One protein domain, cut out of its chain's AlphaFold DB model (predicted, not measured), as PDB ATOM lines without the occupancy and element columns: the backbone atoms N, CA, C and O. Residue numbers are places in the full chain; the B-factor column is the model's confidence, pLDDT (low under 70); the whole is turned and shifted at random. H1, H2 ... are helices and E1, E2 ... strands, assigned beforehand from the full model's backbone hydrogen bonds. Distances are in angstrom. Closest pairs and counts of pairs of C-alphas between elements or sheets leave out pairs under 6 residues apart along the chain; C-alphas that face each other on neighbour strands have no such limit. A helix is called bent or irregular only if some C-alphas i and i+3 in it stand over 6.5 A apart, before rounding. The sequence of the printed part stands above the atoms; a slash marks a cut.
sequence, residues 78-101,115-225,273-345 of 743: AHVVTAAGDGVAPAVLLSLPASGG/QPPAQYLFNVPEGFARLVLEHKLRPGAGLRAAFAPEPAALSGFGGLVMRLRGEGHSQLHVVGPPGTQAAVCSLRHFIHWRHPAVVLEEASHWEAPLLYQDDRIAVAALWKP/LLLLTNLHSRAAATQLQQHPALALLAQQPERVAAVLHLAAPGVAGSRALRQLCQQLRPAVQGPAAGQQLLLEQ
ATOM      1  N   ALA A  78     102.588 265.460 243.959       75.75
ATOM      2  CA  ALA A  78     103.396 265.853 242.809       75.75
ATOM      3  C   ALA A  78     104.548 266.745 243.287       75.75
ATOM      4  O   ALA A  78     104.315 267.854 243.770       75.75
ATOM      5  N   HIS A  79     105.779 266.251 243.162       78.81
ATOM      6  CA  HIS A  79     106.999 266.980 243.507       78.81
ATOM      7  C   HIS A  79     107.606 267.589 242.249       78.81
ATOM      8  O   HIS A  79     107.911 266.870 241.301       78.81
ATOM      9  N   VAL A  80     107.776 268.910 242.231       77.19
ATOM     10  CA  VAL A  80     108.407 269.620 241.111       77.19
ATOM     11  C   VAL A  80     109.898 269.747 241.395       77.19
ATOM     12  O   VAL A  80     110.289 270.424 242.342       77.19
ATOM     13  N   VAL A  81     110.719 269.121 240.559       77.31
ATOM     14  CA  VAL A  81     112.178 269.102 240.668       77.31
ATOM     15  C   VAL A  81     112.761 270.122 239.693       77.31
ATOM     16  O   VAL A  81     112.663 269.963 238.476       77.31
ATOM     17  N   THR A  82     113.334 271.196 240.231       74.12
ATOM     18  CA  THR A  82     113.953 272.302 239.480       74.12
ATOM     19  C   THR A  82     114.872 273.097 240.406       74.12
ATOM     20  O   THR A  82     114.619 273.127 241.611       74.12
ATOM     21  N   ALA A  83     115.878 273.803 239.889       64.12
ATOM     22  CA  ALA A  83     116.551 274.858 240.650       64.12
ATOM     23  C   ALA A  83     116.347 276.228 239.995       64.12
ATOM     24  O   ALA A  83     116.133 276.353 238.793       64.12
ATOM     25  N   ALA A  84     116.349 277.288 240.803       55.97
ATOM     26  CA  ALA A  84     116.180 278.634 240.279       55.97
ATOM     27  C   ALA A  84     117.447 279.076 239.529       55.97
ATOM     28  O   ALA A  84     118.529 279.115 240.107       55.97
ATOM     29  N   GLY A  85     117.303 279.454 238.257       57.94
ATOM     30  CA  GLY A  85     118.387 280.055 237.477       57.94
ATOM     31  C   GLY A  85     119.434 279.065 236.965       57.94
ATOM     32  O   GLY A  85     120.439 279.505 236.417       57.94
ATOM     33  N   ASP A  86     119.204 277.754 237.088       61.56
ATOM     34  CA  ASP A  86     120.064 276.725 236.492       61.56
ATOM     35  C   ASP A  86     119.775 276.502 234.996       61.56
ATOM     36  O   ASP A  86     120.559 275.868 234.302       61.56
ATOM     37  N   GLY A  87     118.682 277.052 234.457       63.66
ATOM     38  CA  GLY A  87     118.329 276.908 233.042       63.66
ATOM     39  C   GLY A  87     118.011 275.470 232.618       63.66
ATOM     40  O   GLY A  87     117.920 275.208 231.418       63.66
ATOM     41  N   VAL A  88     117.836 274.556 233.574       68.44
ATOM     42  CA  VAL A  88     117.473 273.156 233.353       68.44
ATOM     43  C   VAL A  88     115.948 273.061 233.262       68.44
ATOM     44  O   VAL A  88     115.232 273.748 233.982       68.44
ATOM     45  N   ALA A  89     115.404 272.237 232.360       73.81
ATOM     46  CA  ALA A  89     113.951 272.051 232.279       73.81
ATOM     47  C   ALA A  89     113.403 271.436 233.585       73.81
ATOM     48  O   ALA A  89     114.072 270.600 234.176       73.81
ATOM     49  N   PRO A  90     112.193 271.792 234.051       77.44
ATOM     50  CA  PRO A  90     111.655 271.209 235.276       77.44
ATOM     51  C   PRO A  90     111.222 269.749 235.051       77.44
ATOM     52  O   PRO A  90     110.743 269.391 233.968       77.44
ATOM     53  N   ALA A  91     111.325 268.931 236.096       84.88
ATOM     54  CA  ALA A  91     110.767 267.581 236.157       84.88
ATOM     55  C   ALA A  91     109.659 267.481 237.209       84.88
ATOM     56  O   ALA A  91     109.608 268.269 238.152       84.88
ATOM     57  N   VAL A  92     108.766 266.503 237.061       86.69
ATOM     58  CA  VAL A  92     107.709 266.220 238.042       86.69
ATOM     59  C   VAL A  92     107.780 264.761 238.466       86.69
ATOM     60  O   VAL A  92     107.560 263.870 237.649       86.69
ATOM     61  N   LEU A  93     108.046 264.520 239.749       87.38
ATOM     62  CA  LEU A  93     107.948 263.208 240.380       87.38
ATOM     63  C   LEU A  93     106.575 263.078 241.047       87.38
ATOM     64  O   LEU A  93     106.317 263.637 242.115       87.38
ATOM     65  N   LEU A  94     105.684 262.331 240.409       86.00
ATOM     66  CA  LEU A  94     104.381 261.971 240.946       86.00
ATOM     67  C   LEU A  94     104.527 260.744 241.851       86.00
ATOM     68  O   LEU A  94     105.125 259.756 241.448       86.00
ATOM     69  N   SER A  95     103.985 260.794 243.064       83.25
ATOM     70  CA  SER A  95     103.975 259.692 244.031       83.25
ATOM     71  C   SER A  95     102.546 259.396 244.480       83.25
ATOM     72  O   SER A  95     101.827 260.286 244.946       83.25
ATOM     73  N   LEU A  96     102.143 258.135 244.358       79.19
ATOM     74  CA  LEU A  96     100.842 257.610 244.750       79.19
ATOM     75  C   LEU A  96     100.998 256.595 245.893       79.19
ATOM     76  O   LEU A  96     101.944 255.804 245.886       79.19
ATOM     77  N   PRO A  97     100.091 256.591 246.884       68.00
ATOM     78  CA  PRO A  97     100.158 255.657 248.006       68.00
ATOM     79  C   PRO A  97     100.040 254.188 247.559       68.00
ATOM     80  O   PRO A  97      99.368 253.865 246.579       68.00
ATOM     81  N   ALA A  98     100.684 253.287 248.308       59.97
ATOM     82  CA  ALA A  98     100.817 251.868 247.966       59.97
ATOM     83  C   ALA A  98      99.488 251.084 247.956       59.97
ATOM     84  O   ALA A  98      99.375 250.100 247.235       59.97
ATOM     85  N   SER A  99      98.429 251.538 248.634       56.16
ATOM     86  CA  SER A  99      97.095 250.915 248.581       56.16
ATOM     87  C   SER A  99      96.116 251.738 247.735       56.16
ATOM     88  O   SER A  99      95.885 252.905 248.038       56.16
ATOM     89  N   GLY A 100      95.494 251.125 246.726       47.78
ATOM     90  CA  GLY A 100      94.377 251.715 245.970       47.78
ATOM     91  C   GLY A 100      93.028 251.669 246.707       47.78
ATOM     92  O   GLY A 100      92.015 252.074 246.153       47.78
ATOM     93  N   GLY A 101      92.992 251.158 247.943       40.66
ATOM     94  CA  GLY A 101      91.772 251.066 248.741       40.66
ATOM     95  C   GLY A 101      91.440 252.385 249.435       40.66
ATOM     96  O   GLY A 101      92.258 252.912 250.186       40.66
ATOM     97  N   GLN A 115     105.471 248.437 251.554       64.19
ATOM     98  CA  GLN A 115     105.414 248.611 250.101       64.19
ATOM     99  C   GLN A 115     105.758 250.061 249.715       64.19
ATOM    100  O   GLN A 115     105.145 250.988 250.255       64.19
ATOM    101  N   PRO A 116     106.709 250.293 248.787       69.94
ATOM    102  CA  PRO A 116     107.048 251.643 248.353       69.94
ATOM    103  C   PRO A 116     105.872 252.284 247.591       69.94
ATOM    104  O   PRO A 116     105.116 251.577 246.917       69.94
ATOM    105  N   PRO A 117     105.700 253.620 247.666       78.19
ATOM    106  CA  PRO A 117     104.687 254.319 246.882       78.19
ATOM    107  C   PRO A 117     104.947 254.137 245.384       78.19
ATOM    108  O   PRO A 117     106.098 254.120 244.952       78.19
ATOM    109  N   ALA A 118     103.886 254.043 244.582       86.00
ATOM    110  CA  ALA A 118     104.024 254.028 243.131       86.00
ATOM    111  C   ALA A 118     104.470 255.417 242.657       86.00
ATOM    112  O   ALA A 118     103.827 256.418 242.974       86.00
ATOM    113  N   GLN A 119     105.575 255.483 241.925       90.50
ATOM    114  CA  GLN A 119     106.182 256.723 241.457       90.50
ATOM    115  C   GLN A 119     106.181 256.789 239.928       90.50
ATOM    116  O   GLN A 119     106.405 255.784 239.252       90.50
ATOM    117  N   TYR A 120     105.973 257.987 239.390       91.81
ATOM    118  CA  TYR A 120     105.971 258.270 237.956       91.81
ATOM    119  C   TYR A 120     106.696 259.579 237.696       91.81
ATOM    120  O   TYR A 120     106.486 260.560 238.409       91.81
ATOM    121  N   LEU A 121     107.546 259.601 236.680       93.12
ATOM    122  CA  LEU A 121     108.398 260.743 236.386       93.12
ATOM    123  C   LEU A 121     107.982 261.394 235.068       93.12
ATOM    124  O   LEU A 121     107.802 260.710 234.069       93.12
ATOM    125  N   PHE A 122     107.849 262.715 235.048       90.56
ATOM    126  CA  PHE A 122     107.626 263.496 233.831       90.56
ATOM    127  C   PHE A 122     108.827 264.411 233.614       90.56
ATOM    128  O   PHE A 122     109.099 265.270 234.454       90.56
ATOM    129  N   ASN A 123     109.511 264.227 232.481       90.75
ATOM    130  CA  ASN A 123     110.856 264.730 232.177       90.75
ATOM    131  C   ASN A 123     111.961 264.167 233.095       90.75
ATOM    132  O   ASN A 123     111.787 263.984 234.296       90.75
ATOM    133  N   VAL A 124     113.142 263.962 232.513       91.62
ATOM    134  CA  VAL A 124     114.406 263.623 233.183       91.62
ATOM    135  C   VAL A 124     115.508 264.527 232.607       91.62
ATOM    136  O   VAL A 124     116.298 264.098 231.763       91.62
ATOM    137  N   PRO A 125     115.508 265.817 232.972       87.25
ATOM    138  CA  PRO A 125     116.388 266.820 232.386       87.25
ATOM    139  C   PRO A 125     117.846 266.618 232.825       87.25
ATOM    140  O   PRO A 125     118.120 265.935 233.811       87.25
ATOM    141  N   GLU A 126     118.794 267.230 232.121       85.69
ATOM    142  CA  GLU A 126     120.203 267.241 232.527       85.69
ATOM    143  C   GLU A 126     120.373 267.725 233.979       85.69
ATOM    144  O   GLU A 126     119.824 268.749 234.371       85.69
ATOM    145  N   GLY A 127     121.159 267.017 234.787       81.06
ATOM    146  CA  GLY A 127     121.404 267.377 236.182       81.06
ATOM    147  C   GLY A 127     120.323 266.865 237.133       81.06
ATOM    148  O   GLY A 127     120.417 267.116 238.336       81.06
ATOM    149  N   PHE A 128     119.329 266.119 236.637       85.81
ATOM    150  CA  PHE A 128     118.272 265.527 237.456       85.81
ATOM    151  C   PHE A 128     118.829 264.694 238.614       85.81
ATOM    152  O   PHE A 128     118.325 264.800 239.730       85.81
ATOM    153  N   ALA A 129     119.904 263.925 238.394       80.31
ATOM    154  CA  ALA A 129     120.517 263.117 239.451       80.31
ATOM    155  C   ALA A 129     120.970 263.970 240.653       80.31
ATOM    156  O   ALA A 129     120.738 263.592 241.806       80.31
ATOM    157  N   ARG A 130     121.540 265.152 240.390       79.25
ATOM    158  CA  ARG A 130     121.929 266.125 241.419       79.25
ATOM    159  C   ARG A 130     120.712 266.825 242.020       79.25
ATOM    160  O   ARG A 130     120.572 266.852 243.238       79.25
ATOM    161  N   LEU A 131     119.805 267.331 241.181       77.94
ATOM    162  CA  LEU A 131     118.619 268.073 241.626       77.94
ATOM    163  C   LEU A 131     117.748 267.249 242.577       77.94
ATOM    164  O   LEU A 131     117.262 267.752 243.582       77.94
ATOM    165  N   VAL A 132     117.581 265.961 242.302       77.19
ATOM    166  CA  VAL A 132     116.830 265.059 243.177       77.19
ATOM    167  C   VAL A 132     117.449 264.962 244.578       77.19
ATOM    168  O   VAL A 132     116.701 264.950 245.555       77.19
ATOM    169  N   LEU A 133     118.785 264.954 244.696       74.25
ATOM    170  CA  LEU A 133     119.470 264.979 245.998       74.25
ATOM    171  C   LEU A 133     119.258 266.312 246.715       74.25
ATOM    172  O   LEU A 133     118.938 266.327 247.899       74.25
ATOM    173  N   GLU A 134     119.390 267.427 245.993       73.06
ATOM    174  CA  GLU A 134     119.176 268.776 246.537       73.06
ATOM    175  C   GLU A 134     117.743 268.964 247.061       73.06
ATOM    176  O   GLU A 134     117.521 269.651 248.056       73.06
ATOM    177  N   HIS A 135     116.772 268.311 246.422       70.88
ATOM    178  CA  HIS A 135     115.368 268.297 246.837       70.88
ATOM    179  C   HIS A 135     115.050 267.253 247.916       70.88
ATOM    180  O   HIS A 135     113.897 267.140 248.327       70.88
ATOM    181  N   LYS A 136     116.047 266.489 248.387       72.19
ATOM    182  CA  LYS A 136     115.878 265.377 249.338       72.19
ATOM    183  C   LYS A 136     114.831 264.350 248.864       72.19
ATOM    184  O   LYS A 136     114.115 263.753 249.666       72.19
ATOM    185  N   LEU A 137     114.731 264.146 247.550       75.00
ATOM    186  CA  LEU A 137     113.828 263.180 246.927       75.00
ATOM    187  C   LEU A 137     114.568 261.880 246.603       75.00
ATOM    188  O   LEU A 137     115.773 261.870 246.363       75.00
ATOM    189  N   ARG A 138     113.827 260.770 246.551       70.44
ATOM    190  CA  ARG A 138     114.349 259.460 246.138       70.44
ATOM    191  C   ARG A 138     113.374 258.767 245.174       70.44
ATOM    192  O   ARG A 138     112.397 258.164 245.625       70.44
ATOM    193  N   PRO A 139     113.585 258.881 243.851       75.56
ATOM    194  CA  PRO A 139     113.034 257.952 242.875       75.56
ATOM    195  C   PRO A 139     113.711 256.604 243.119       75.56
ATOM    196  O   PRO A 139     114.917 256.506 242.928       75.56
ATOM    197  N   GLY A 140     112.958 255.612 243.592       73.19
ATOM    198  CA  GLY A 140     113.531 254.335 244.024       73.19
ATOM    199  C   GLY A 140     112.718 253.134 243.565       73.19
ATOM    200  O   GLY A 140     112.151 253.132 242.475       73.19
ATOM    201  N   ALA A 141     112.617 252.101 244.407       71.81
ATOM    202  CA  ALA A 141     111.935 250.838 244.088       71.81
ATOM    203  C   ALA A 141     110.491 250.992 243.554       71.81
ATOM    204  O   ALA A 141     110.008 250.115 242.846       71.81
ATOM    205  N   GLY A 142     109.813 252.099 243.869       79.75
ATOM    206  CA  GLY A 142     108.452 252.389 243.425       79.75
ATOM    207  C   GLY A 142     108.315 253.065 242.056       79.75
ATOM    208  O   GLY A 142     107.184 253.225 241.601       79.75
ATOM    209  N   LEU A 143     109.406 253.481 241.400       89.94
ATOM    210  CA  LEU A 143     109.367 254.203 240.121       89.94
ATOM    211  C   LEU A 143     108.973 253.292 238.957       89.94
ATOM    212  O   LEU A 143     109.761 252.487 238.508       89.94
ATOM    213  N   ARG A 144     107.765 253.429 238.420       91.06
ATOM    214  CA  ARG A 144     107.255 252.496 237.401       91.06
ATOM    215  C   ARG A 144     107.480 252.977 235.978       91.06
ATOM    216  O   ARG A 144     107.831 252.179 235.108       91.06
ATOM    217  N   ALA A 145     107.282 254.275 235.739       93.31
ATOM    218  CA  ALA A 145     107.412 254.846 234.406       93.31
ATOM    219  C   ALA A 145     107.994 256.266 234.393       93.31
ATOM    220  O   ALA A 145     107.792 257.046 235.328       93.31
ATOM    221  N   ALA A 146     108.685 256.599 233.303       94.88
ATOM    222  CA  ALA A 146     109.156 257.934 232.963       94.88
ATOM    223  C   ALA A 146     108.585 258.378 231.605       94.88
ATOM    224  O   ALA A 146     108.687 257.664 230.610       94.88
ATOM    225  N   PHE A 147     108.007 259.574 231.561       92.06
ATOM    226  CA  PHE A 147     107.328 260.140 230.401       92.06
ATOM    227  C   PHE A 147     108.115 261.325 229.848       92.06
ATOM    228  O   PHE A 147     108.412 262.282 230.573       92.06
ATOM    229  N   ALA A 148     108.422 261.276 228.555       89.12
ATOM    230  CA  ALA A 148     109.157 262.317 227.852       89.12
ATOM    231  C   ALA A 148     108.300 262.910 226.723       89.12
ATOM    232  O   ALA A 148     107.930 262.186 225.801       89.12
ATOM    233  N   PRO A 149     107.993 264.220 226.740       82.38
ATOM    234  CA  PRO A 149     107.253 264.871 225.655       82.38
ATOM    235  C   PRO A 149     108.113 265.107 224.404       82.38
ATOM    236  O   PRO A 149     107.581 265.366 223.328       82.38
ATOM    237  N   GLU A 150     109.435 265.028 224.541       84.44
ATOM    238  CA  GLU A 150     110.420 265.083 223.462       84.44
ATOM    239  C   GLU A 150     111.690 264.331 223.887       84.44
ATOM    240  O   GLU A 150     111.954 264.242 225.092       84.44
ATOM    241  N   PRO A 151     112.521 263.830 222.953       87.88
ATOM    242  CA  PRO A 151     113.714 263.062 223.320       87.88
ATOM    243  C   PRO A 151     114.717 263.870 224.165       87.88
ATOM    244  O   PRO A 151     115.375 263.319 225.046       87.88
ATOM    245  N   ALA A 152     114.794 265.193 223.967       87.31
ATOM    246  CA  ALA A 152     115.671 266.088 224.733       87.31
ATOM    247  C   ALA A 152     115.330 266.141 226.238       87.31
ATOM    248  O   ALA A 152     116.202 266.419 227.069       87.31
ATOM    249  N   ALA A 153     114.081 265.829 226.598       88.69
ATOM    250  CA  ALA A 153     113.629 265.780 227.982       88.69
ATOM    251  C   ALA A 153     114.204 264.587 228.763       88.69
ATOM    252  O   ALA A 153     113.946 264.499 229.955       88.69
ATOM    253  N   LEU A 154     114.964 263.687 228.125       91.62
ATOM    254  CA  LEU A 154     115.648 262.545 228.750       91.62
ATOM    255  C   LEU A 154     117.167 262.747 228.867       91.62
ATOM    256  O   LEU A 154     117.916 261.786 229.024       91.62
ATOM    257  N   SER A 155     117.648 263.988 228.788       89.25
ATOM    258  CA  SER A 155     119.083 264.302 228.842       89.25
ATOM    259  C   SER A 155     119.780 263.864 230.141       89.25
ATOM    260  O   SER A 155     120.956 263.518 230.097       89.25
ATOM    261  N   GLY A 156     119.074 263.802 231.274       90.69
ATOM    262  CA  GLY A 156     119.576 263.261 232.547       90.69
ATOM    263  C   GLY A 156     119.244 261.784 232.786       90.69
ATOM    264  O   GLY A 156     119.467 261.264 233.880       90.69
ATOM    265  N   PHE A 157     118.686 261.077 231.796       92.81
ATOM    266  CA  PHE A 157     118.262 259.681 231.966       92.81
ATOM    267  C   PHE A 157     119.433 258.737 232.273       92.81
ATOM    268  O   PHE A 157     119.279 257.800 233.055       92.81
ATOM    269  N   GLY A 158     120.619 259.005 231.715       90.25
ATOM    270  CA  GLY A 158     121.825 258.226 232.005       90.25
ATOM    271  C   GLY A 158     122.191 258.227 233.492       90.25
ATOM    272  O   GLY A 158     122.407 257.156 234.064       90.25
ATOM    273  N   GLY A 159     122.187 259.402 234.132       87.75
ATOM    274  CA  GLY A 159     122.413 259.541 235.571       87.75
ATOM    275  C   GLY A 159     121.337 258.842 236.405       87.75
ATOM    276  O   GLY A 159     121.658 258.117 237.347       87.75
ATOM    277  N   LEU A 160     120.063 258.965 236.009       89.31
ATOM    278  CA  LEU A 160     118.952 258.272 236.672       89.31
ATOM    279  C   LEU A 160     119.131 256.744 236.668       89.31
ATOM    280  O   LEU A 160     119.023 256.111 237.717       89.31
ATOM    281  N   VAL A 161     119.425 256.140 235.512       87.81
ATOM    282  CA  VAL A 161     119.605 254.679 235.400       87.81
ATOM    283  C   VAL A 161     120.803 254.197 236.218       87.81
ATOM    284  O   VAL A 161     120.725 253.149 236.862       87.81
ATOM    285  N   MET A 162     121.901 254.959 236.231       82.56
ATOM    286  CA  MET A 162     123.081 254.637 237.037       82.56
ATOM    287  C   MET A 162     122.762 254.620 238.539       82.56
ATOM    288  O   MET A 162     123.225 253.709 239.227       82.56
ATOM    289  N   ARG A 163     121.917 255.542 239.024       80.56
ATOM    290  CA  ARG A 163     121.433 255.551 240.414       80.56
ATOM    291  C   ARG A 163     120.503 254.376 240.714       80.56
ATOM    292  O   ARG A 163     120.758 253.619 241.648       80.56
ATOM    293  N   LEU A 164     119.457 254.178 239.905       82.62
ATOM    294  CA  LEU A 164     118.456 253.118 240.123       82.62
ATOM    295  C   LEU A 164     119.075 251.713 240.142       82.62
ATOM    296  O   LEU A 164     118.590 250.823 240.843       82.62
ATOM    297  N   ARG A 165     120.177 251.516 239.406       73.25
ATOM    298  CA  ARG A 165     120.982 250.291 239.452       73.25
ATOM    299  C   ARG A 165     121.482 249.975 240.864       73.25
ATOM    300  O   ARG A 165     121.456 248.810 241.255       73.25
ATOM    301  N   GLY A 166     121.976 250.975 241.598       65.75
ATOM    302  CA  GLY A 166     122.495 250.805 242.959       65.75
ATOM    303  C   GLY A 166     121.408 250.438 243.970       65.75
ATOM    304  O   GLY A 166     121.686 249.756 244.951       65.75
ATOM    305  N   GLU A 167     120.164 250.826 243.688       68.62
ATOM    306  CA  GLU A 167     119.006 250.616 244.562       68.62
ATOM    307  C   GLU A 167     118.231 249.318 244.268       68.62
ATOM    308  O   GLU A 167     117.218 249.039 244.908       68.62
ATOM    309  N   GLY A 168     118.692 248.502 243.312       65.19
ATOM    310  CA  GLY A 168     118.072 247.208 243.001       65.19
ATOM    311  C   GLY A 168     116.728 247.312 242.273       65.19
ATOM    312  O   GLY A 168     115.925 246.380 242.330       65.19
ATOM    313  N   HIS A 169     116.471 248.426 241.584       79.31
ATOM    314  CA  HIS A 169     115.249 248.617 240.810       79.31
ATOM    315  C   HIS A 169     115.164 247.612 239.645       79.31
ATOM    316  O   HIS A 169     116.127 247.442 238.891       79.31
ATOM    317  N   SER A 170     114.028 246.928 239.487       74.81
ATOM    318  CA  SER A 170     113.911 245.792 238.562       74.81
ATOM    319  C   SER A 170     113.589 246.207 237.127       74.81
ATOM    320  O   SER A 170     114.234 245.711 236.199       74.81
ATOM    321  N   GLN A 171     112.628 247.111 236.932       87.19
ATOM    322  CA  GLN A 171     112.103 247.471 235.616       87.19
ATOM    323  C   GLN A 171     111.557 248.901 235.598       87.19
ATOM    324  O   GLN A 171     110.815 249.274 236.496       87.19
ATOM    325  N   LEU A 172     111.859 249.650 234.538       92.06
ATOM    326  CA  LEU A 172     111.364 251.006 234.303       92.06
ATOM    327  C   LEU A 172     110.769 251.105 232.895       92.06
ATOM    328  O   LEU A 172     111.448 250.787 231.917       92.06
ATOM    329  N   HIS A 173     109.525 251.566 232.776       93.81
ATOM    330  CA  HIS A 173     108.927 251.875 231.477       93.81
ATOM    331  C   HIS A 173     109.275 253.314 231.069       93.81
ATOM    332  O   HIS A 173     109.083 254.241 231.850       93.81
ATOM    333  N   VAL A 174     109.793 253.540 229.866       94.75
ATOM    334  CA  VAL A 174     110.012 254.886 229.325       94.75
ATOM    335  C   VAL A 174     109.141 255.071 228.099       94.75
ATOM    336  O   VAL A 174     109.257 254.320 227.130       94.75
ATOM    337  N   VAL A 175     108.291 256.091 228.149       91.81
ATOM    338  CA  VAL A 175     107.310 256.383 227.104       91.81
ATOM    339  C   VAL A 175     107.564 257.776 226.539       91.81
ATOM    340  O   VAL A 175     107.709 258.748 227.288       91.81
ATOM    341  N   GLY A 176     107.620 257.895 225.215       89.88
ATOM    342  CA  GLY A 176     107.808 259.183 224.550       89.88
ATOM    343  C   GLY A 176     107.581 259.139 223.035       89.88
ATOM    344  O   GLY A 176     107.114 258.131 222.514       89.88
ATOM    345  N   PRO A 177     107.860 260.237 222.315       86.88
ATOM    346  CA  PRO A 177     107.733 260.291 220.856       86.88
ATOM    347  C   PRO A 177     108.775 259.447 220.112       86.88
ATOM    348  O   PRO A 177     109.761 259.011 220.711       86.88
ATOM    349  N   PRO A 178     108.635 259.330 218.776       87.25
ATOM    350  CA  PRO A 178     109.715 258.873 217.910       87.25
ATOM    351  C   PRO A 178     111.034 259.601 218.201       87.25
ATOM    352  O   PRO A 178     111.083 260.833 218.255       87.25
ATOM    353  N   GLY A 179     112.106 258.831 218.385       88.44
ATOM    354  CA  GLY A 179     113.425 259.319 218.783       88.44
ATOM    355  C   GLY A 179     113.764 259.071 220.255       88.44
ATOM    356  O   GLY A 179     114.944 259.112 220.607       88.44
ATOM    357  N   THR A 180     112.778 258.768 221.105       90.75
ATOM    358  CA  THR A 180     113.004 258.381 222.506       90.75
ATOM    359  C   THR A 180     113.822 257.097 222.611       90.75
ATOM    360  O   THR A 180     114.751 257.028 223.418       90.75
ATOM    361  N   GLN A 181     113.549 256.103 221.763       91.69
ATOM    362  CA  GLN A 181     114.315 254.863 221.740       91.69
ATOM    363  C   GLN A 181     115.769 255.132 221.362       91.69
ATOM    364  O   GLN A 181     116.671 254.658 222.045       91.69
ATOM    365  N   ALA A 182     116.014 255.935 220.324       91.06
ATOM    366  CA  ALA A 182     117.370 256.315 219.938       91.06
ATOM    367  C   ALA A 182     118.091 257.061 221.076       91.06
ATOM    368  O   ALA A 182     119.222 256.714 221.412       91.06
ATOM    369  N   ALA A 183     117.428 258.018 221.736       90.69
ATOM    370  CA  ALA A 183     117.999 258.747 222.868       90.69
ATOM    371  C   ALA A 183     118.422 257.804 224.009       90.69
ATOM    372  O   ALA A 183     119.567 257.867 224.456       90.69
ATOM    373  N   VAL A 184     117.551 256.877 224.423       93.25
ATOM    374  CA  VAL A 184     117.845 255.937 225.517       93.25
ATOM    375  C   VAL A 184     118.852 254.863 225.103       93.25
ATOM    376  O   VAL A 184     119.836 254.629 225.805       93.25
ATOM    377  N   CYS A 185     118.650 254.207 223.960       93.00
ATOM    378  CA  CYS A 185     119.520 253.125 223.507       93.00
ATOM    379  C   CYS A 185     120.945 253.616 223.245       93.00
ATOM    380  O   CYS A 185     121.892 252.873 223.519       93.00
ATOM    381  N   SER A 186     121.119 254.841 222.741       94.19
ATOM    382  CA  SER A 186     122.436 255.417 222.446       94.19
ATOM    383  C   SER A 186     123.349 255.507 223.681       94.19
ATOM    384  O   SER A 186     124.571 255.467 223.549       94.19
ATOM    385  N   LEU A 187     122.797 255.512 224.900       93.62
ATOM    386  CA  LEU A 187     123.588 255.509 226.134       93.62
ATOM    387  C   LEU A 187     124.513 254.286 226.248       93.62
ATOM    388  O   LEU A 187     125.530 254.356 226.935       93.62
ATOM    389  N   ARG A 188     124.232 253.181 225.537       93.56
ATOM    390  CA  ARG A 188     125.062 251.956 225.538       93.56
ATOM    391  C   ARG A 188     126.514 252.185 225.108       93.56
ATOM    392  O   ARG A 188     127.392 251.379 225.423       93.56
ATOM    393  N   HIS A 189     126.776 253.276 224.388       93.56
ATOM    394  CA  HIS A 189     128.122 253.646 223.946       93.56
ATOM    395  C   HIS A 189     129.045 254.002 225.117       93.56
ATOM    396  O   HIS A 189     130.266 253.862 225.001       93.56
ATOM    397  N   PHE A 190     128.496 254.361 226.279       91.50
ATOM    398  CA  PHE A 190     129.275 254.708 227.473       91.50
ATOM    399  C   PHE A 190     128.736 254.159 228.797       91.50
ATOM    400  O   PHE A 190     129.513 253.968 229.729       91.50
ATOM    401  N   ILE A 191     127.453 253.822 228.878       89.25
ATOM    402  CA  ILE A 191     126.832 253.215 230.054       89.25
ATOM    403  C   ILE A 191     126.625 251.724 229.790       89.25
ATOM    404  O   ILE A 191     125.988 251.331 228.816       89.25
ATOM    405  N   HIS A 192     127.132 250.872 230.683       84.19
ATOM    406  CA  HIS A 192     126.757 249.458 230.722       84.19
ATOM    407  C   HIS A 192     125.795 249.224 231.888       84.19
ATOM    408  O   HIS A 192     126.215 249.204 233.048       84.19
ATOM    409  N   TRP A 193     124.508 249.039 231.586       84.88
ATOM    410  CA  TRP A 193     123.485 248.731 232.582       84.88
ATOM    411  C   TRP A 193     122.764 247.428 232.240       84.88
ATOM    412  O   TRP A 193     122.617 247.053 231.079       84.88
ATOM    413  N   ARG A 194     122.347 246.721 233.288       75.19
ATOM    414  CA  ARG A 194     121.475 245.538 233.204       75.19
ATOM    415  C   ARG A 194     120.177 245.738 233.979       75.19
ATOM    416  O   ARG A 194     119.167 245.143 233.630       75.19
ATOM    417  N   HIS A 195     120.231 246.577 235.012       77.31
ATOM    418  CA  HIS A 195     119.116 246.898 235.888       77.31
ATOM    419  C   HIS A 195     119.038 248.421 236.091       77.31
ATOM    420  O   HIS A 195     120.098 249.040 236.237       77.31
ATOM    421  N   PRO A 196     117.827 249.001 236.106       85.00
ATOM    422  CA  PRO A 196     116.572 248.325 235.772       85.00
ATOM    423  C   PRO A 196     116.492 247.907 234.300       85.00
ATOM    424  O   PRO A 196     117.157 248.485 233.437       85.00
ATOM    425  N   ALA A 197     115.690 246.880 234.019       87.56
ATOM    426  CA  ALA A 197     115.294 246.562 232.656       87.56
ATOM    427  C   ALA A 197     114.444 247.720 232.123       87.56
ATOM    428  O   ALA A 197     113.432 248.075 232.726       87.56
ATOM    429  N   VAL A 198     114.862 248.334 231.018       91.94
ATOM    430  CA  VAL A 198     114.140 249.471 230.442       91.94
ATOM    431  C   VAL A 198     113.226 248.963 229.335       91.94
ATOM    432  O   VAL A 198     113.707 248.442 228.331       91.94
ATOM    433  N   VAL A 199     111.917 249.112 229.527       92.31
ATOM    434  CA  VAL A 199     110.930 248.931 228.455       92.31
ATOM    435  C   VAL A 199     110.770 250.273 227.763       92.31
ATOM    436  O   VAL A 199     110.661 251.292 228.438       92.31
ATOM    437  N   LEU A 200     110.808 250.282 226.435       92.50
ATOM    438  CA  LEU A 200     110.705 251.493 225.629       92.50
ATOM    439  C   LEU A 200     109.431 251.435 224.800       92.50
ATOM    440  O   LEU A 200     109.225 250.464 224.072       92.50
ATOM    441  N   GLU A 201     108.624 252.485 224.883       89.62
ATOM    442  CA  GLU A 201     107.435 252.670 224.058       89.62
ATOM    443  C   GLU A 201     107.523 254.012 223.324       89.62
ATOM    444  O   GLU A 201     107.541 255.087 223.935       89.62
ATOM    445  N   GLU A 202     107.614 253.943 221.994       87.88
ATOM    446  CA  GLU A 202     107.505 255.112 221.125       87.88
ATOM    447  C   GLU A 202     106.072 255.251 220.623       87.88
ATOM    448  O   GLU A 202     105.565 254.432 219.857       87.88
ATOM    449  N   ALA A 203     105.422 256.330 221.027       76.75
ATOM    450  CA  ALA A 203     104.071 256.638 220.606       76.75
ATOM    451  C   ALA A 203     104.090 257.317 219.228       76.75
ATOM    452  O   ALA A 203     104.283 258.528 219.112       76.75
ATOM    453  N   SER A 204     103.915 256.525 218.167       63.28
ATOM    454  CA  SER A 204     103.993 256.974 216.768       63.28
ATOM    455  C   SER A 204     102.673 257.494 216.181       63.28
ATOM    456  O   SER A 204     102.679 258.043 215.077       63.28
ATOM    457  N   HIS A 205     101.542 257.349 216.886       54.56
ATOM    458  CA  HIS A 205     100.212 257.660 216.353       54.56
ATOM    459  C   HIS A 205      99.374 258.525 217.300       54.56
ATOM    460  O   HIS A 205      99.312 258.292 218.502       54.56
ATOM    461  N   TRP A 206      98.670 259.500 216.724       51.00
ATOM    462  CA  TRP A 206      97.668 260.328 217.404       51.00
ATOM    463  C   TRP A 206      96.352 259.570 217.674       51.00
ATOM    464  O   TRP A 206      95.519 260.047 218.439       51.00
ATOM    465  N   GLU A 207      96.168 258.399 217.052       47.19
ATOM    466  CA  GLU A 207      94.949 257.578 217.108       47.19
ATOM    467  C   GLU A 207      94.831 256.730 218.384       47.19
ATOM    468  O   GLU A 207      93.723 256.343 218.751       47.19
ATOM    469  N   ALA A 208      95.941 256.470 219.087       52.31
ATOM    470  CA  ALA A 208      95.948 255.807 220.389       52.31
ATOM    471  C   ALA A 208      96.086 256.876 221.489       52.31
ATOM    472  O   ALA A 208      97.197 257.279 221.834       52.31
ATOM    473  N   PRO A 209      94.976 257.399 222.038       60.75
ATOM    474  CA  PRO A 209      95.033 258.508 222.981       60.75
ATOM    475  C   PRO A 209      95.594 258.101 224.346       60.75
ATOM    476  O   PRO A 209      95.926 258.976 225.136       60.75
ATOM    477  N   LEU A 210      95.670 256.800 224.635       74.75
ATOM    478  CA  LEU A 210      96.223 256.235 225.856       74.75
ATOM    479  C   LEU A 210      97.641 255.728 225.565       74.75
ATOM    480  O   LEU A 210      97.806 254.793 224.792       74.75
ATOM    481  N   LEU A 211      98.636 256.369 226.178       78.56
ATOM    482  CA  LEU A 211     100.058 256.054 226.028       78.56
ATOM    483  C   LEU A 211     100.563 255.010 227.020       78.56
ATOM    484  O   LEU A 211     101.582 254.382 226.792       78.56
ATOM    485  N   TYR A 212      99.935 254.934 228.186       85.50
ATOM    486  CA  TYR A 212     100.366 254.052 229.259       85.50
ATOM    487  C   TYR A 212      99.197 253.833 230.201       85.50
ATOM    488  O   TYR A 212      98.459 254.773 230.509       85.50
ATOM    489  N   GLN A 213      99.056 252.613 230.700       86.56
ATOM    490  CA  GLN A 213      98.113 252.297 231.757       86.56
ATOM    491  C   GLN A 213      98.683 251.212 232.662       86.56
ATOM    492  O   GLN A 213      99.232 250.221 232.188       86.56
ATOM    493  N   ASP A 214      98.502 251.389 233.966       85.06
ATOM    494  CA  ASP A 214      98.688 250.338 234.961       85.06
ATOM    495  C   ASP A 214      97.529 250.330 235.975       85.06
ATOM    496  O   ASP A 214      96.473 250.921 235.740       85.06
ATOM    497  N   ASP A 215      97.710 249.639 237.102       80.56
ATOM    498  CA  ASP A 215      96.729 249.550 238.188       80.56
ATOM    499  C   ASP A 215      96.495 250.877 238.937       80.56
ATOM    500  O   ASP A 215      95.631 250.933 239.811       80.56
ATOM    501  N   ARG A 216      97.264 251.937 238.645       80.56
ATOM    502  CA  ARG A 216      97.225 253.217 239.372       80.56
ATOM    503  C   ARG A 216      96.932 254.414 238.491       80.56
ATOM    504  O   ARG A 216      96.221 255.308 238.945       80.56
ATOM    505  N   ILE A 217      97.502 254.475 237.290       84.88
ATOM    506  CA  ILE A 217      97.333 255.614 236.388       84.88
ATOM    507  C   ILE A 217      97.053 255.182 234.955       84.88
ATOM    508  O   ILE A 217      97.486 254.131 234.491       84.88
ATOM    509  N   ALA A 218      96.385 256.078 234.240       83.81
ATOM    510  CA  ALA A 218      96.301 256.096 232.791       83.81
ATOM    511  C   ALA A 218      96.905 257.420 232.307       83.81
ATOM    512  O   ALA A 218      96.533 258.488 232.799       83.81
ATOM    513  N   VAL A 219      97.845 257.364 231.366       85.56
ATOM    514  CA  VAL A 219      98.503 258.544 230.794       85.56
ATOM    515  C   VAL A 219      98.104 258.679 229.340       85.56
ATOM    516  O   VAL A 219      98.269 257.757 228.547       85.56
ATOM    517  N   ALA A 220      97.601 259.857 228.993       80.06
ATOM    518  CA  ALA A 220      97.216 260.227 227.643       80.06
ATOM    519  C   ALA A 220      98.062 261.410 227.168       80.06
ATOM    520  O   ALA A 220      98.300 262.344 227.938       80.06
ATOM    521  N   ALA A 221      98.497 261.399 225.908       78.06
ATOM    522  CA  ALA A 221      99.218 262.528 225.326       78.06
ATOM    523  C   ALA A 221      98.305 263.469 224.546       78.06
ATOM    524  O   ALA A 221      97.419 263.059 223.799       78.06
ATOM    525  N   LEU A 222      98.610 264.758 224.674       74.31
ATOM    526  CA  LEU A 222      98.118 265.815 223.802       74.31
ATOM    527  C   LEU A 222      99.281 266.239 222.899       74.31
ATOM    528  O   LEU A 222     100.175 266.970 223.325       74.31
ATOM    529  N   TRP A 223      99.303 265.722 221.672       68.12
ATOM    530  CA  TRP A 223     100.362 265.998 220.699       68.12
ATOM    531  C   TRP A 223     100.168 267.350 220.003       68.12
ATOM    532  O   TRP A 223      99.069 267.902 219.959       68.12
ATOM    533  N   LYS A 224     101.240 267.869 219.388       59.12
ATOM    534  CA  LYS A 224     101.099 268.933 218.383       59.12
ATOM    535  C   LYS A 224     100.262 268.376 217.226       59.12
ATOM    536  O   LYS A 224     100.675 267.370 216.648       59.12
ATOM    537  N   PRO A 225      99.136 269.006 216.851       51.53
ATOM    538  CA  PRO A 225      98.444 268.619 215.634       51.53
ATOM    539  C   PRO A 225      99.422 268.777 214.459       51.53
ATOM    540  O   PRO A 225     100.154 269.777 214.422       51.53
ATOM    541  N   LEU A 273      91.520 264.058 236.747       74.56
ATOM    542  CA  LEU A 273      92.484 264.359 235.695       74.56
ATOM    543  C   LEU A 273      93.528 265.362 236.194       74.56
ATOM    544  O   LEU A 273      93.192 266.412 236.749       74.56
ATOM    545  N   LEU A 274      94.797 265.061 235.921       79.06
ATOM    546  CA  LEU A 274      95.923 265.980 236.058       79.06
ATOM    547  C   LEU A 274      96.436 266.329 234.658       79.06
ATOM    548  O   LEU A 274      96.944 265.462 233.949       79.06
ATOM    549  N   LEU A 275      96.320 267.594 234.257       79.12
ATOM    550  CA  LEU A 275      96.846 268.068 232.979       79.12
ATOM    551  C   LEU A 275      98.273 268.595 233.162       79.12
ATOM    552  O   LEU A 275      98.481 269.600 233.836       79.12
ATOM    553  N   LEU A 276      99.247 267.950 232.524       82.31
ATOM    554  CA  LEU A 276     100.647 268.380 232.496       82.31
ATOM    555  C   LEU A 276     100.987 268.907 231.101       82.31
ATOM    556  O   LEU A 276     100.849 268.182 230.119       82.31
ATOM    557  N   THR A 277     101.451 270.153 230.988       82.31
ATOM    558  CA  THR A 277     101.860 270.719 229.691       82.31
ATOM    559  C   THR A 277     103.336 271.085 229.712       82.31
ATOM    560  O   THR A 277     103.737 271.865 230.574       82.31
ATOM    561  N   ASN A 278     104.121 270.612 228.743       79.75
ATOM    562  CA  ASN A 278     105.510 271.036 228.565       79.75
ATOM    563  C   ASN A 278     105.622 272.067 227.426       79.75
ATOM    564  O   ASN A 278     105.416 271.757 226.253       79.75
ATOM    565  N   LEU A 279     105.899 273.320 227.782       78.81
ATOM    566  CA  LEU A 279     105.894 274.484 226.901       78.81
ATOM    567  C   LEU A 279     107.318 275.004 226.696       78.81
ATOM    568  O   LEU A 279     107.741 275.998 227.287       78.81
ATOM    569  N   HIS A 280     108.042 274.340 225.798       73.44
ATOM    570  CA  HIS A 280     109.435 274.651 225.464       73.44
ATOM    571  C   HIS A 280     109.611 275.955 224.650       73.44
ATOM    572  O   HIS A 280     110.717 276.468 224.506       73.44
ATOM    573  N   SER A 281     108.535 276.501 224.068       74.94
ATOM    574  CA  SER A 281     108.586 277.718 223.248       74.94
ATOM    575  C   SER A 281     107.237 278.437 223.174       74.94
ATOM    576  O   SER A 281     106.179 277.858 223.426       74.94
ATOM    577  N   ARG A 282     107.256 279.704 222.736       79.12
ATOM    578  CA  ARG A 282     106.027 280.465 222.445       79.12
ATOM    579  C   ARG A 282     105.184 279.800 221.353       79.12
ATOM    580  O   ARG A 282     103.964 279.830 221.442       79.12
ATOM    581  N   ALA A 283     105.826 279.182 220.360       79.69
ATOM    582  CA  ALA A 283     105.141 278.443 219.301       79.69
ATOM    583  C   ALA A 283     104.400 277.216 219.849       79.69
ATOM    584  O   ALA A 283     103.244 277.002 219.494       79.69
ATOM    585  N   ALA A 284     105.022 276.466 220.766       78.25
ATOM    586  CA  ALA A 284     104.373 275.341 221.440       78.25
ATOM    587  C   ALA A 284     103.154 275.792 222.259       78.25
ATOM    588  O   ALA A 284     102.102 275.164 222.183       78.25
ATOM    589  N   ALA A 285     103.263 276.921 222.971       81.50
ATOM    590  CA  ALA A 285     102.130 277.503 223.690       81.50
ATOM    591  C   ALA A 285     100.979 277.898 222.747       81.50
ATOM    592  O   ALA A 285      99.825 277.617 223.054       81.50
ATOM    593  N   THR A 286     101.274 278.500 221.586       82.50
ATOM    594  CA  THR A 286     100.256 278.844 220.576       82.50
ATOM    595  C   THR A 286      99.589 277.602 219.987       82.50
ATOM    596  O   THR A 286      98.371 277.566 219.865       82.50
ATOM    597  N   GLN A 287     100.369 276.575 219.641       79.44
ATOM    598  CA  GLN A 287      99.830 275.328 219.091       79.44
ATOM    599  C   GLN A 287      98.918 274.620 220.094       79.44
ATOM    600  O   GLN A 287      97.823 274.198 219.729       79.44
ATOM    601  N   LEU A 288      99.329 274.541 221.363       80.12
ATOM    602  CA  LEU A 288      98.498 273.947 222.405       80.12
ATOM    603  C   LEU A 288      97.219 274.761 222.634       80.12
ATOM    604  O   LEU A 288      96.154 274.174 222.723       80.12
ATOM    605  N   GLN A 289      97.298 276.095 222.656       82.44
ATOM    606  CA  GLN A 289      96.139 276.993 222.810       82.44
ATOM    607  C   GLN A 289      95.060 276.802 221.723       82.44
ATOM    608  O   GLN A 289      93.892 277.126 221.940       82.44
ATOM    609  N   GLN A 290      95.434 276.268 220.559       79.50
ATOM    610  CA  GLN A 290      94.522 275.952 219.456       79.50
ATOM    611  C   GLN A 290      94.024 274.498 219.488       79.50
ATOM    612  O   GLN A 290      93.245 274.094 218.625       79.50
ATOM    613  N   HIS A 291      94.461 273.698 220.462       78.56
ATOM    614  CA  HIS A 291      94.164 272.276 220.512       78.56
ATOM    615  C   HIS A 291      92.706 272.021 220.952       78.56
ATOM    616  O   HIS A 291      92.303 272.458 222.036       78.56
ATOM    617  N   PRO A 292      91.907 271.260 220.180       75.00
ATOM    618  CA  PRO A 292      90.471 271.089 220.435       75.00
ATOM    619  C   PRO A 292      90.157 270.375 221.758       75.00
ATOM    620  O   PRO A 292      89.131 270.653 222.376       75.00
ATOM    621  N   ALA A 293      91.056 269.513 222.253       76.19
ATOM    622  CA  ALA A 293      90.882 268.856 223.555       76.19
ATOM    623  C   ALA A 293      90.757 269.841 224.733       76.19
ATOM    624  O   ALA A 293      90.102 269.518 225.720       76.19
ATOM    625  N   LEU A 294      91.332 271.048 224.637       78.88
ATOM    626  CA  LEU A 294      91.228 272.041 225.711       78.88
ATOM    627  C   LEU A 294      89.794 272.540 225.901       78.88
ATOM    628  O   LEU A 294      89.370 272.747 227.034       78.88
ATOM    629  N   ALA A 295      89.041 272.701 224.808       76.44
ATOM    630  CA  ALA A 295      87.643 273.118 224.869       76.44
ATOM    631  C   ALA A 295      86.769 272.056 225.551       76.44
ATOM    632  O   ALA A 295      85.891 272.397 226.335       76.44
ATOM    633  N   LEU A 296      87.051 270.773 225.303       75.75
ATOM    634  CA  LEU A 296      86.351 269.658 225.943       75.75
ATOM    635  C   LEU A 296      86.689 269.541 227.432       75.75
ATOM    636  O   LEU A 296      85.794 269.343 228.246       75.75
ATOM    637  N   LEU A 297      87.958 269.730 227.808       76.12
ATOM    638  CA  LEU A 297      88.369 269.769 229.216       76.12
ATOM    639  C   LEU A 297      87.710 270.935 229.968       76.12
ATOM    640  O   LEU A 297      87.265 270.763 231.100       76.12
ATOM    641  N   ALA A 298      87.577 272.102 229.328       74.44
ATOM    642  CA  ALA A 298      86.874 273.257 229.891       74.44
ATOM    643  C   ALA A 298      85.375 273.015 230.137       74.44
ATOM    644  O   ALA A 298      84.790 273.688 230.983       74.44
ATOM    645  N   GLN A 299      84.764 272.054 229.437       76.31
ATOM    646  CA  GLN A 299      83.366 271.652 229.622       76.31
ATOM    647  C   GLN A 299      83.178 270.593 230.725       76.31
ATOM    648  O   GLN A 299      82.040 270.282 231.064       76.31
ATOM    649  N   GLN A 300      84.258 270.045 231.300       74.38
ATOM    650  CA  GLN A 300      84.217 268.979 232.317       74.38
ATOM    651  C   GLN A 300      84.975 269.368 233.608       74.38
ATOM    652  O   GLN A 300      85.907 268.664 234.011       74.38
ATOM    653  N   PRO A 301      84.604 270.475 234.283       68.06
ATOM    654  CA  PRO A 301      85.365 271.015 235.415       68.06
ATOM    655  C   PRO A 301      85.416 270.093 236.639       68.06
ATOM    656  O   PRO A 301      86.405 270.077 237.360       68.06
ATOM    657  N   GLU A 302      84.397 269.256 236.832       66.50
ATOM    658  CA  GLU A 302      84.324 268.286 237.937       66.50
ATOM    659  C   GLU A 302      85.425 267.213 237.879       66.50
ATOM    660  O   GLU A 302      85.703 266.540 238.871       66.50
ATOM    661  N   ARG A 303      86.037 267.018 236.703       70.38
ATOM    662  CA  ARG A 303      87.040 265.974 236.471       70.38
ATOM    663  C   ARG A 303      88.467 266.486 236.576       70.38
ATOM    664  O   ARG A 303      89.352 265.671 236.786       70.38
ATOM    665  N   VAL A 304      88.735 267.780 236.407       69.94
ATOM    666  CA  VAL A 304      90.111 268.303 236.361       69.94
ATOM    667  C   VAL A 304      90.559 268.729 237.757       69.94
ATOM    668  O   VAL A 304      90.214 269.800 238.242       69.94
ATOM    669  N   ALA A 305      91.383 267.899 238.395       68.69
ATOM    670  CA  ALA A 305      91.916 268.191 239.723       68.69
ATOM    671  C   ALA A 305      93.026 269.246 239.689       68.69
ATOM    672  O   ALA A 305      93.142 270.066 240.600       68.69
ATOM    673  N   ALA A 306      93.870 269.237 238.658       72.62
ATOM    674  CA  ALA A 306      94.923 270.234 238.522       72.62
ATOM    675  C   ALA A 306      95.435 270.376 237.088       72.62
ATOM    676  O   ALA A 306      95.379 269.449 236.279       72.62
ATOM    677  N   VAL A 307      95.999 271.551 236.810       74.94
ATOM    678  CA  VAL A 307      96.734 271.866 235.586       74.94
ATOM    679  C   VAL A 307      98.117 272.390 235.972       74.94
ATOM    680  O   VAL A 307      98.216 273.421 236.640       74.94
ATOM    681  N   LEU A 308      99.182 271.712 235.538       77.81
ATOM    682  CA  LEU A 308     100.569 272.148 235.720       77.81
ATOM    683  C   LEU A 308     101.182 272.515 234.366       77.81
ATOM    684  O   LEU A 308     101.354 271.669 233.484       77.81
ATOM    685  N   HIS A 309     101.554 273.784 234.216       79.56
ATOM    686  CA  HIS A 309     102.273 274.273 233.045       79.56
ATOM    687  C   HIS A 309     103.776 274.332 233.329       79.56
ATOM    688  O   HIS A 309     104.218 275.193 234.081       79.56
ATOM    689  N   LEU A 310     104.559 273.449 232.706       77.38
ATOM    690  CA  LEU A 310     106.023 273.469 232.701       77.38
ATOM    691  C   LEU A 310     106.495 274.376 231.560       77.38
ATOM    692  O   LEU A 310     106.461 273.972 230.401       77.38
ATOM    693  N   ALA A 311     106.876 275.618 231.854       71.38
ATOM    694  CA  ALA A 311     107.201 276.617 230.838       71.38
ATOM    695  C   ALA A 311     108.693 276.978 230.828       71.38
ATOM    696  O   ALA A 311     109.267 277.352 231.854       71.38
ATOM    697  N   ALA A 312     109.309 276.926 229.644       66.62
ATOM    698  CA  ALA A 312     110.671 277.408 229.432       66.62
ATOM    699  C   ALA A 312     110.777 278.938 229.650       66.62
ATOM    700  O   ALA A 312     109.768 279.650 229.517       66.62
ATOM    701  N   PRO A 313     111.985 279.474 229.932       60.66
ATOM    702  CA  PRO A 313     112.182 280.909 230.132       60.66
ATOM    703  C   PRO A 313     111.600 281.746 228.980       60.66
ATOM    704  O   PRO A 313     111.842 281.475 227.803       60.66
ATOM    705  N   GLY A 314     110.820 282.786 229.297       62.09
ATOM    706  CA  GLY A 314     110.247 283.702 228.297       62.09
ATOM    707  C   GLY A 314     108.951 283.231 227.614       62.09
ATOM    708  O   GLY A 314     108.408 283.962 226.768       62.09
ATOM    709  N   VAL A 315     108.427 282.056 227.990       67.75
ATOM    710  CA  VAL A 315     107.083 281.576 227.615       67.75
ATOM    711  C   VAL A 315     106.013 282.082 228.588       67.75
ATOM    712  O   VAL A 315     104.906 282.398 228.146       67.75
ATOM    713  N   ALA A 316     106.347 282.250 229.872       62.59
ATOM    714  CA  ALA A 316     105.411 282.684 230.915       62.59
ATOM    715  C   ALA A 316     104.738 284.036 230.619       62.59
ATOM    716  O   ALA A 316     103.536 284.223 230.796       62.59
ATOM    717  N   GLY A 317     105.511 284.976 230.064       65.69
ATOM    718  CA  GLY A 317     105.031 286.289 229.633       65.69
ATOM    719  C   GLY A 317     104.331 286.306 228.267       65.69
ATOM    720  O   GLY A 317     103.963 287.381 227.782       65.69
ATOM    721  N   SER A 318     104.151 285.162 227.603       75.69
ATOM    722  CA  SER A 318     103.571 285.119 226.257       75.69
ATOM    723  C   SER A 318     102.052 285.334 226.261       75.69
ATOM    724  O   SER A 318     101.333 284.936 227.179       75.69
ATOM    725  N   ARG A 319     101.536 285.965 225.196       82.19
ATOM    726  CA  ARG A 319     100.085 286.116 224.987       82.19
ATOM    727  C   ARG A 319      99.394 284.756 224.867       82.19
ATOM    728  O   ARG A 319      98.317 284.590 225.426       82.19
ATOM    729  N   ALA A 320     100.045 283.812 224.188       78.75
ATOM    730  CA  ALA A 320      99.545 282.461 223.976       78.75
ATOM    731  C   ALA A 320      99.316 281.720 225.298       78.75
ATOM    732  O   ALA A 320      98.234 281.189 225.513       78.75
ATOM    733  N   LEU A 321     100.279 281.763 226.227       80.19
ATOM    734  CA  LEU A 321     100.100 281.141 227.537       80.19
ATOM    735  C   LEU A 321      98.987 281.811 228.351       80.19
ATOM    736  O   LEU A 321      98.181 281.119 228.959       80.19
ATOM    737  N   ARG A 322      98.889 283.148 228.343       80.81
ATOM    738  CA  ARG A 322      97.776 283.835 229.025       80.81
ATOM    739  C   ARG A 322      96.413 283.396 228.487       80.81
ATOM    740  O   ARG A 322      95.496 283.181 229.273       80.81
ATOM    741  N   GLN A 323      96.291 283.256 227.168       81.88
ATOM    742  CA  GLN A 323      95.074 282.768 226.517       81.88
ATOM    743  C   GLN A 323      94.794 281.302 226.861       81.88
ATOM    744  O   GLN A 323      93.656 280.978 227.187       81.88
ATOM    745  N   LEU A 324      95.820 280.448 226.868       81.31
ATOM    746  CA  LEU A 324      95.724 279.058 227.312       81.31
ATOM    747  C   LEU A 324      95.208 278.965 228.757       81.31
ATOM    748  O   LEU A 324      94.248 278.246 229.030       81.31
ATOM    749  N   CYS A 325      95.786 279.744 229.677       80.56
ATOM    750  CA  CYS A 325      95.333 279.770 231.065       80.56
ATOM    751  C   CYS A 325      93.880 280.249 231.184       80.56
ATOM    752  O   CYS A 325      93.107 279.704 231.963       80.56
ATOM    753  N   GLN A 326      93.486 281.244 230.386       81.00
ATOM    754  CA  GLN A 326      92.112 281.739 230.356       81.00
ATOM    755  C   GLN A 326      91.119 280.692 229.828       81.00
ATOM    756  O   GLN A 326      90.031 280.578 230.386       81.00
ATOM    757  N   GLN A 327      91.481 279.924 228.794       81.19
ATOM    758  CA  GLN A 327      90.647 278.850 228.237       81.19
ATOM    759  C   GLN A 327      90.422 277.705 229.228       81.19
ATOM    760  O   GLN A 327      89.334 277.143 229.263       81.19
ATOM    761  N   LEU A 328      91.433 277.371 230.034       77.62
ATOM    762  CA  LEU A 328      91.364 276.287 231.018       77.62
ATOM    763  C   LEU A 328      90.787 276.720 232.369       77.62
ATOM    764  O   LEU A 328      90.410 275.864 233.160       77.62
ATOM    765  N   ARG A 329      90.662 278.026 232.632       76.06
ATOM    766  CA  ARG A 329      90.112 278.552 233.890       76.06
ATOM    767  C   ARG A 329      88.762 277.923 234.287       76.06
ATOM    768  O   ARG A 329      88.645 277.572 235.458       76.06
ATOM    769  N   PRO A 330      87.774 277.737 233.383       72.25
ATOM    770  CA  PRO A 330      86.513 277.086 233.738       72.25
ATOM    771  C   PRO A 330      86.711 275.658 234.255       72.25
ATOM    772  O   PRO A 330      86.067 275.295 235.230       72.25
ATOM    773  N   ALA A 331      87.656 274.898 233.679       67.25
ATOM    774  CA  ALA A 331      87.951 273.513 234.064       67.25
ATOM    775  C   ALA A 331      88.431 273.377 235.517       67.25
ATOM    776  O   ALA A 331      88.317 272.316 236.107       67.25
ATOM    777  N   VAL A 332      89.006 274.440 236.079       64.62
ATOM    778  CA  VAL A 332      89.708 274.411 237.371       64.62
ATOM    779  C   VAL A 332      88.904 275.120 238.474       64.62
ATOM    780  O   VAL A 332      89.281 275.094 239.639       64.62
ATOM    781  N   GLN A 333      87.776 275.755 238.127       57.31
ATOM    782  CA  GLN A 333      86.895 276.487 239.052       57.31
ATOM    783  C   GLN A 333      85.663 275.678 239.510       57.31
ATOM    784  O   GLN A 333      84.739 276.254 240.083       57.31
ATOM    785  N   GLY A 334      85.636 274.367 239.250       51.31
ATOM    786  CA  GLY A 334      84.534 273.484 239.634       51.31
ATOM    787  C   GLY A 334      84.411 273.219 241.153       51.31
ATOM    788  O   GLY A 334      85.311 273.561 241.922       51.31
ATOM    789  N   PRO A 335      83.303 272.591 241.595       35.22
ATOM    790  CA  PRO A 335      83.048 272.094 242.955       35.22
ATOM    791  C   PRO A 335      84.193 271.277 243.568       35.22
ATOM    792  O   PRO A 335      84.449 271.372 244.769       35.22
ATOM    793  N   ALA A 336      84.906 270.497 242.750       41.19
ATOM    794  CA  ALA A 336      86.203 269.935 243.105       41.19
ATOM    795  C   ALA A 336      87.254 271.049 242.987       41.19
ATOM    796  O   ALA A 336      87.610 271.427 241.879       41.19
ATOM    797  N   ALA A 337      87.719 271.608 244.110       44.06
ATOM    798  CA  ALA A 337      88.629 272.761 244.183       44.06
ATOM    799  C   ALA A 337      89.979 272.555 243.449       44.06
ATOM    800  O   ALA A 337      91.016 272.329 244.078       44.06
ATOM    801  N   GLY A 338      89.970 272.624 242.118       46.06
ATOM    802  CA  GLY A 338      91.132 272.394 241.276       46.06
ATOM    803  C   GLY A 338      92.157 273.525 241.361       46.06
ATOM    804  O   GLY A 338      91.841 274.661 241.719       46.06
ATOM    805  N   GLN A 339      93.418 273.231 241.025       57.12
ATOM    806  CA  GLN A 339      94.500 274.227 241.014       57.12
ATOM    807  C   GLN A 339      95.164 274.350 239.643       57.12
ATOM    808  O   GLN A 339      95.513 273.353 239.015       57.12
ATOM    809  N   GLN A 340      95.382 275.586 239.187       56.72
ATOM    810  CA  GLN A 340      96.168 275.877 237.990       56.72
ATOM    811  C   GLN A 340      97.482 276.525 238.411       56.72
ATOM    812  O   GLN A 340      97.487 277.624 238.964       56.72
ATOM    813  N   LEU A 341      98.592 275.840 238.145       56.06
ATOM    814  CA  LEU A 341      99.928 276.299 238.495       56.06
ATOM    815  C   LEU A 341     100.764 276.503 237.238       56.06
ATOM    816  O   LEU A 341     100.892 275.619 236.390       56.06
ATOM    817  N   LEU A 342     101.358 277.689 237.149       52.69
ATOM    818  CA  LEU A 342     102.394 277.990 236.177       52.69
ATOM    819  C   LEU A 342     103.756 277.821 236.844       52.69
ATOM    820  O   LEU A 342     104.078 278.530 237.795       52.69
ATOM    821  N   LEU A 343     104.541 276.886 236.324       54.88
ATOM    822  CA  LEU A 343     105.907 276.620 236.742       54.88
ATOM    823  C   LEU A 343     106.827 277.207 235.670       54.88
ATOM    824  O   LEU A 343     107.001 276.637 234.591       54.88
ATOM    825  N   GLU A 344     107.352 278.398 235.951       53.03
ATOM    826  CA  GLU A 344     108.303 279.098 235.087       53.03
ATOM    827  C   GLU A 344     109.738 278.894 235.585       53.03
ATOM    828  O   GLU A 344     110.026 279.005 236.776       53.03
ATOM    829  N   GLN A 345     110.647 278.676 234.636       48.06
ATOM    830  CA  GLN A 345     112.083 278.838 234.846       48.06
ATOM    831  C   GLN A 345     112.439 280.331 235.007       48.06
ATOM    832  O   GLN A 345     112.182 281.099 234.074       48.06
TER     833      GLN A 345
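Overview. This is residues 78 to 101, 115 to 225 and 273 to 345 of the 743 residues of the protein "Zinc phosphodiesterase ELAC 2-like isoform X2" of Chlorella sorokiniana (UniProt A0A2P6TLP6). Two lobes stand side by side, each a sheet with helices over one face, and the bare faces of the two sheets are turned partly toward each other, with the small hairpin E7 and E8 in the gap between them. The larger lobe is the strongly twisted sheet E1 to E6, with H3 and H4 over one face and H1 and H2 grazing it; the smaller is the sheet E9 E10 E11, covered by H5 and H7, with H6 beside H7. The printed part has 208 residues, in the order E1 E2 E3 H1 E4 H2 H3 E5 H4 E6 E7 E8 E9 H5 H6 E10 H7 E11, and its class is mixed, helices and strands. The first sheet, E1 E2 E3 E4 E5 E6, is mixed; E9 E10 E11 is parallel; E7 and E8 are antiparallel. The whole is compact, with a radius of gyration of the C-alphas of 17.1 A and spans of 47 by 41 by 36 A.

Along the chain. E1 is residues 78 to 81, with C-alpha 78 at (103.396, 265.853, 242.809). E2 is residues 91 to 96, 16.5 A long, E3 118 to 122, H1 128 to 134, E4 143 to 147, H2 151 to 154 and H3 157 to 166, 14.7 A. E5 is residues 171 to 176, 16.7 A, H4 180 to 189, 15.9 A, and E6 197 to 202, 16.3 A. H4 is neither bent nor irregular, but only just: C-alphas 186 and 189 are 6.1 A apart. E7 is residues 210 to 213 and E8 218 to 220. E9 is residues 273 to 279, 19.0 A, beginning at C-alpha (92.484, 264.359, 235.695). H5 is residues 282 to 289, H6 292 to 298, E10 304 to 311, 19.8 A, and H7 319 to 332, 20.0 A. H7 is irregular, with C-alphas 327 and 330 7.1 A apart. E11, residues 339 to 344, ends at C-alpha (108.303, 279.098, 235.087).

Arrangement. In the larger sheet, the hairpin E1 and E2 has N 81 and O 91 at 2.8 A, and the antiparallel E2 and E3 have N 94 and O 120 at 2.8 A. E3, E4, E5 and E6 run parallel, with N 144 and O 119, N 146 and O 173, and N 174 and O 199 each at 2.8 A. E3 H1 E4, E4 H2 H3 E5 and E5 H4 E6 are strand-helix-strand units, parallel neighbour strands joined through helices, with right-handed crossovers. H3 is over E5 at a height over the sheet of 10.4 A, and H4 is on the same face. H1 touches H3 at a steep tilt of 62 degrees, with C-alphas 129 and 159 closest at 5.6 A. H2 touches H4, C-alphas 151 and 180 being closest at 4.8 A. E7 and E8 form a hairpin, N 211 and O 219 at 2.8 A; E8 and E9 are near each other. In the smaller sheet, N 279 and O 310 are 2.8 A apart, and N 343 and O 309 2.8 A. E9 H5 H6 E10 and E10 H7 E11 are right-handed units too, and H5 and H7 with this sheet make two layers, helices on one face of it. H7 touches H5 at a shallow tilt of 32 degrees, with C-alphas 289 and 324 closest at 5.0 A. With residues 327 to 331 alone H7 touches H6, C-alphas 298 and 331 being closest at 4.3 A. Every O i to N i+4 pair is within hydrogen-bond range in H5; the figures are 2 of 3 in H1, 5 of 6 in H3, 3 of 6 in H4, 2 of 3 in H6 and 7 of 10 in H7, and H2 is too short for such a pair.

Size, cuts and confidence. The C-alphas of His 189 and Pro 335, the two farthest apart, are 52.3 A from each other. Residues 102 to 114 are not printed, with 13.9 A between C-alphas 101 and 115, nor are 226 to 272, with 21.4 A between C-alphas 225 and 273. Of the links that are printed whole, none is long. The mean pLDDT of the printed part is 76.9, and 50 residues are under 70, among them residues 331 to 345.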